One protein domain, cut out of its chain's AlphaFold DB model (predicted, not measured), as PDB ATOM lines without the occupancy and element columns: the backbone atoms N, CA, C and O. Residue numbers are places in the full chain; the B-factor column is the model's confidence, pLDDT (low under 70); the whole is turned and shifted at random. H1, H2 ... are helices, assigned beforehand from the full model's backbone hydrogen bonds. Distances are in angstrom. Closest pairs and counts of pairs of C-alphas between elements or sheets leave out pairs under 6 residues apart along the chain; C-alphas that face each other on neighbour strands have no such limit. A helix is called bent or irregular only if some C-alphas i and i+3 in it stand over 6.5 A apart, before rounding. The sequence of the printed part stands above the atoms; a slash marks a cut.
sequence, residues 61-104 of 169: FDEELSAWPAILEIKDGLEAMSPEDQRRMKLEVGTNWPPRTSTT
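This is residues 61 to 104 of the 169 residues of the protein "Hypothetical protein" of Haptolina brevifila (UniProt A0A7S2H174). Two helices make an open, flat V: the long, kinked H1 and the shorter H2 meet near their ends through a tight link. Past H2, a tail of residues 94 to 104 with no named element turns back near residue 98. The 44 printed residues hold H1 then H2 and no named strand, an all helix domain. It is only just loose, close to extended, with a radius of gyration of the C-alphas of 13.7 A and spans of 41 by 24 by 8 A.

H1, residues 61 to 79, has a kink of 31 degrees near residue 70 and is only just irregular, C-alphas 66 and 69 being 6.9 A apart. H2, residues 83 to 93, is close to H1 but not clearly touching; their closest C-alphas, of Leu 78 and Gln 86, are 6.4 A apart. They run opposite ways at a steep tilt of 52 degrees. In H2 every O i to N i+4 pair is within hydrogen-bond range, in H1 13 of 15.

H1 spans 26.3 A from C-alpha 61 at (-2.463, 43.587, 161.711); H2 spans 14.7 A to C-alpha 93 at (-8.405, 71.016, 163.915).

The farthest C-alphas, of Asp 62 and Thr 104, are 41.9 A apart. The printed part has no cut. Residues 61, 64 and 92 to 104 have pLDDT under 70.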
ATOM      1  N   PHE A  61      -2.101  43.339 163.106       64.44
ATOM      2  CA  PHE A  61      -2.463  43.587 161.711       64.44
ATOM      3  C   PHE A  61      -3.951  43.358 161.459       64.44
ATOM      4  O   PHE A  61      -4.538  44.090 160.670       64.44
ATOM      5  N   ASP A  62      -4.567  42.389 162.139       71.00
ATOM      6  CA  ASP A  62      -6.009  42.143 162.046       71.00
ATOM      7  C   ASP A  62      -6.814  43.263 162.728       71.00
ATOM      8  O   ASP A  62      -7.849  43.698 162.219       71.00
ATOM      9  N   GLU A  63      -6.303  43.793 163.840       71.00
ATOM     10  CA  GLU A  63      -6.866  44.948 164.540       71.00
ATOM     11  C   GLU A  63      -6.727  46.234 163.705       71.00
ATOM     12  O   GLU A  63      -7.704  46.967 163.534       71.00
ATOM     13  N   GLU A  64      -5.572  46.465 163.075       65.56
ATOM     14  CA  GLU A  64      -5.385  47.561 162.118       65.56
ATOM     15  C   GLU A  64      -6.304  47.403 160.905       65.56
ATOM     16  O   GLU A  64      -6.964  48.372 160.534       65.56
ATOM     17  N   LEU A  65      -6.410  46.192 160.333       73.38
ATOM     18  CA  LEU A  65      -7.324  45.843 159.235       73.38
ATOM     19  C   LEU A  65      -8.785  46.153 159.589       73.38
ATOM     20  O   LEU A  65      -9.525  46.665 158.745       73.38
ATOM     21  N   SER A  66      -9.183  45.929 160.843       76.38
ATOM     22  CA  SER A  66     -10.532  46.238 161.325       76.38
ATOM     23  C   SER A  66     -10.836  47.740 161.421       76.38
ATOM     24  O   SER A  66     -12.000  48.131 161.350       76.38
ATOM     25  N   ALA A  67      -9.811  48.595 161.514       78.88
ATOM     26  CA  ALA A  67      -9.964  50.049 161.546       78.88
ATOM     27  C   ALA A  67     -10.061  50.684 160.143       78.88
ATOM     28  O   ALA A  67     -10.510  51.827 160.020       78.88
ATOM     29  N   TRP A  68      -9.690  49.965 159.073       79.69
ATOM     30  CA  TRP A  68      -9.731  50.494 157.700       79.69
ATOM     31  C   TRP A  68     -11.110  50.967 157.239       79.69
ATOM     32  O   TRP A  68     -11.158  52.038 156.636       79.69
ATOM     33  N   PRO A  69     -12.226  50.261 157.509       86.31
ATOM     34  CA  PRO A  69     -13.553  50.750 157.143       86.31
ATOM     35  C   PRO A  69     -13.844  52.126 157.752       86.31
ATOM     36  O   PRO A  69     -14.240  53.040 157.038       86.31
ATOM     37  N   ALA A  70     -13.526  52.315 159.035       81.69
ATOM     38  CA  ALA A  70     -13.713  53.596 159.715       81.69
ATOM     39  C   ALA A  70     -12.804  54.701 159.144       81.69
ATOM     40  O   ALA A  70     -13.228  55.845 158.994       81.69
ATOM     41  N   ILE A  71     -11.557  54.373 158.787       82.25
ATOM     42  CA  ILE A  71     -10.626  55.323 158.155       82.25
ATOM     43  C   ILE A  71     -11.138  55.759 156.775       82.25
ATOM     44  O   ILE A  71     -11.040  56.939 156.429       82.25
ATOM     45  N   LEU A  72     -11.688  54.827 155.993       85.38
ATOM     46  CA  LEU A  72     -12.256  55.118 154.678       85.38
ATOM     47  C   LEU A  72     -13.515  55.984 154.790       85.38
ATOM     48  O   LEU A  72     -13.616  56.971 154.073       85.38
ATOM     49  N   GLU A  73     -14.400  55.708 155.747       87.38
ATOM     50  CA  GLU A  73     -15.583  56.545 156.003       87.38
ATOM     51  C   GLU A  73     -15.210  57.985 156.389       87.38
ATOM     52  O   GLU A  73     -15.823  58.943 155.915       87.38
ATOM     53  N   ILE A  74     -14.170  58.162 157.210       82.44
ATOM     54  CA  ILE A  74     -13.658  59.494 157.568       82.44
ATOM     55  C   ILE A  74     -13.104  60.210 156.334       82.44
ATOM     56  O   ILE A  74     -13.319  61.413 156.169       82.44
ATOM     57  N   LYS A  75     -12.388  59.488 155.466       85.75
ATOM     58  CA  LYS A  75     -11.830  60.043 154.233       85.75
ATOM     59  C   LYS A  75     -12.936  60.461 153.265       85.75
ATOM     60  O   LYS A  75     -12.913  61.597 152.798       85.75
ATOM     61  N   ASP A  76     -13.907  59.591 153.018       89.81
ATOM     62  CA  ASP A  76     -15.037  59.871 152.132       89.81
ATOM     63  C   ASP A  76     -15.865  61.051 152.669       89.81
ATOM     64  O   ASP A  76     -16.255  61.948 151.920       89.81
ATOM     65  N   GLY A  77     -16.047  61.120 153.994       85.12
ATOM     66  CA  GLY A  77     -16.669  62.259 154.665       85.12
ATOM     67  C   GLY A  77     -15.884  63.565 154.509       85.12
ATOM     68  O   GLY A  77     -16.494  64.622 154.370       85.12
ATOM     69  N   LEU A  78     -14.549  63.511 154.492       81.56
ATOM     70  CA  LEU A  78     -13.696  64.682 154.277       81.56
ATOM     71  C   LEU A  78     -13.724  65.142 152.813       81.56
ATOM     72  O   LEU A  78     -13.781  66.343 152.552       81.56
ATOM     73  N   GLU A  79     -13.726  64.209 151.862       85.06
ATOM     74  CA  GLU A  79     -13.785  64.503 150.424       85.06
ATOM     75  C   GLU A  79     -15.156  65.047 149.988       85.06
ATOM     76  O   GLU A  79     -15.225  65.849 149.058       85.06
ATOM     77  N   ALA A  80     -16.232  64.699 150.703       90.75
ATOM     78  CA  ALA A  80     -17.570  65.253 150.490       90.75
ATOM     79  C   ALA A  80     -17.735  66.715 150.969       90.75
ATOM     80  O   ALA A  80     -18.731  67.362 150.637       90.75
ATOM     81  N   MET A  81     -16.791  67.248 151.754       86.94
ATOM     82  CA  MET A  81     -16.835  68.631 152.245       86.94
ATOM     83  C   MET A  81     -16.322  69.634 151.209       86.94
ATOM     84  O   MET A  81     -15.564  69.296 150.299       86.94
ATOM     85  N   SER A  82     -16.681  70.909 151.391       90.94
ATOM     86  CA  SER A  82     -16.142  71.993 150.570       90.94
ATOM     87  C   SER A  82     -14.614  72.124 150.750       90.94
ATOM     88  O   SER A  82     -14.093  71.844 151.836       90.94
ATOM     89  N   PRO A  83     -13.864  72.591 149.732       84.38
ATOM     90  CA  PRO A  83     -12.410  72.759 149.841       84.38
ATOM     91  C   PRO A  83     -11.972  73.689 150.987       84.38
ATOM     92  O   PRO A  83     -10.887  73.527 151.551       84.38
ATOM     93  N   GLU A  84     -12.814  74.659 151.349       78.50
ATOM     94  CA  GLU A  84     -12.570  75.588 152.456       78.50
ATOM     95  C   GLU A  84     -12.691  74.884 153.812       78.50
ATOM     96  O   GLU A  84     -11.830  75.043 154.682       78.50
ATOM     97  N   ASP A  85     -13.698  74.024 153.962       82.31
ATOM     98  CA  ASP A  85     -13.909  73.231 155.171       82.31
ATOM     99  C   ASP A  85     -12.826  72.169 155.360       82.31
ATOM    100  O   ASP A  85     -12.335  71.981 156.477       82.31
ATOM    101  N   GLN A  86     -12.379  71.534 154.271       81.94
ATOM    102  CA  GLN A  86     -11.245  70.605 154.297       81.94
ATOM    103  C   GLN A  86      -9.968  71.302 154.777       81.94
ATOM    104  O   GLN A  86      -9.234  70.783 155.626       81.94
ATOM    105  N   ARG A  87      -9.710  72.512 154.264       74.31
ATOM    106  CA  ARG A  87      -8.563  73.328 154.668       74.31
ATOM    107  C   ARG A  87      -8.653  73.712 156.142       74.31
ATOM    108  O   ARG A  87      -7.650  73.604 156.848       74.31
ATOM    109  N   ARG A  88      -9.838  74.093 156.616       75.50
ATOM    110  CA  ARG A  88     -10.095  74.403 158.025       75.50
ATOM    111  C   ARG A  88      -9.848  73.194 158.929       75.50
ATOM    112  O   ARG A  88      -9.114  73.307 159.904       75.50
ATOM    113  N   MET A  89     -10.371  72.020 158.584       78.25
ATOM    114  CA  MET A  89     -10.150  70.798 159.369       78.25
ATOM    115  C   MET A  89      -8.669  70.404 159.414       78.25
ATOM    116  O   MET A  89      -8.147  70.053 160.476       78.25
ATOM    117  N   LYS A  90      -7.953  70.532 158.292       76.62
ATOM    118  CA  LYS A  90      -6.524  70.205 158.220       76.62
ATOM    119  C   LYS A  90      -5.644  71.184 159.002       76.62
ATOM    120  O   LYS A  90      -4.715  70.740 159.670       76.62
ATOM    121  N   LEU A  91      -5.914  72.487 158.900       71.25
ATOM    122  CA  LEU A  91      -5.056  73.537 159.463       71.25
ATOM    123  C   LEU A  91      -5.441  73.938 160.894       71.25
ATOM    124  O   LEU A  91      -4.560  74.238 161.695       71.25
ATOM    125  N   GLU A  92      -6.731  73.931 161.235       67.69
ATOM    126  CA  GLU A  92      -7.219  74.422 162.531       67.69
ATOM    127  C   GLU A  92      -7.519  73.295 163.523       67.69
ATOM    128  O   GLU A  92      -7.334  73.482 164.726       67.69
ATOM    129  N   VAL A  93      -7.968  72.126 163.047       68.56
ATOM    130  CA  VAL A  93      -8.405  71.016 163.915       68.56
ATOM    131  C   VAL A  93      -7.338  69.931 164.053       68.56
ATOM    132  O   VAL A  93      -7.115  69.445 165.160       68.56
ATOM    133  N   GLY A  94      -6.653  69.565 162.965       63.03
ATOM    134  CA  GLY A  94      -5.728  68.426 162.957       63.03
ATOM    135  C   GLY A  94      -4.347  68.675 163.575       63.03
ATOM    136  O   GLY A  94      -3.692  67.720 163.983       63.03
ATOM    137  N   THR A  95      -3.869  69.923 163.635       61.22
ATOM    138  CA  THR A  95      -2.473  70.219 164.043       61.22
ATOM    139  C   THR A  95      -2.309  71.346 165.066       61.22
ATOM    140  O   THR A  95      -1.179  71.636 165.457       61.22
ATOM    141  N   ASN A  96      -3.395  71.977 165.528       56.81
ATOM    142  CA  ASN A  96      -3.312  73.181 166.355       56.81
ATOM    143  C   ASN A  96      -3.624  72.884 167.836       56.81
ATOM    144  O   ASN A  96      -4.757  72.555 168.196       56.81
ATOM    145  N   TRP A  97      -2.619  73.000 168.708       55.69
ATOM    146  CA  TRP A  97      -2.809  72.973 170.162       55.69
ATOM    147  C   TRP A  97      -3.532  74.259 170.610       55.69
ATOM    148  O   TRP A  97      -3.266  75.324 170.053       55.69
ATOM    149  N   PRO A  98      -4.442  74.219 171.602       59.59
ATOM    150  CA  PRO A  98      -5.019  75.440 172.166       59.59
ATOM    151  C   PRO A  98      -3.921  76.378 172.716       59.59
ATOM    152  O   PRO A  98      -2.970  75.872 173.314       59.59
ATOM    153  N   PRO A  99      -4.052  77.718 172.607       53.88
ATOM    154  CA  PRO A  99      -5.194  78.472 172.082       53.88
ATOM    155  C   PRO A  99      -5.227  78.520 170.543       53.88
ATOM    156  O   PRO A  99      -4.271  78.930 169.890       53.88
ATOM    157  N   ARG A 100      -6.373  78.105 169.982       60.16
ATOM    158  CA  ARG A 100      -6.637  78.008 168.539       60.16
ATOM    159  C   ARG A 100      -6.777  79.386 167.948       60.16
ATOM    160  O   ARG A 100      -7.449  80.231 168.537       60.16
ATOM    161  N   THR A 101      -6.207  79.585 166.774       58.91
ATOM    162  CA  THR A 101      -6.342  80.862 166.102       58.91
ATOM    163  C   THR A 101      -6.744  80.694 164.651       58.91
ATOM    164  O   THR A 101      -6.287  79.756 163.998       58.91
ATOM    165  N   SER A 102      -7.722  81.500 164.232       59.03
ATOM    166  CA  SER A 102      -8.435  81.341 162.970       59.03
ATOM    167  C   SER A 102      -7.539  81.812 161.825       59.03
ATOM    168  O   SER A 102      -6.826  82.809 161.925       59.03
ATOM    169  N   THR A 103      -7.545  81.087 160.708       56.19
ATOM    170  CA  THR A 103      -6.699  81.452 159.552       56.19
ATOM    171  C   THR A 103      -7.394  82.403 158.574       56.19
ATOM    172  O   THR A 103      -6.894  82.635 157.475       56.19
ATOM    173  N   THR A 104      -8.552  82.946 158.954       60.88
ATOM    174  CA  THR A 104      -9.462  83.676 158.064       60.88
ATOM    175  C   THR A 104      -8.864  84.991 157.549       60.88
ATOM    176  O   THR A 104      -9.144  85.382 156.419       60.88
TER     177      THR A 104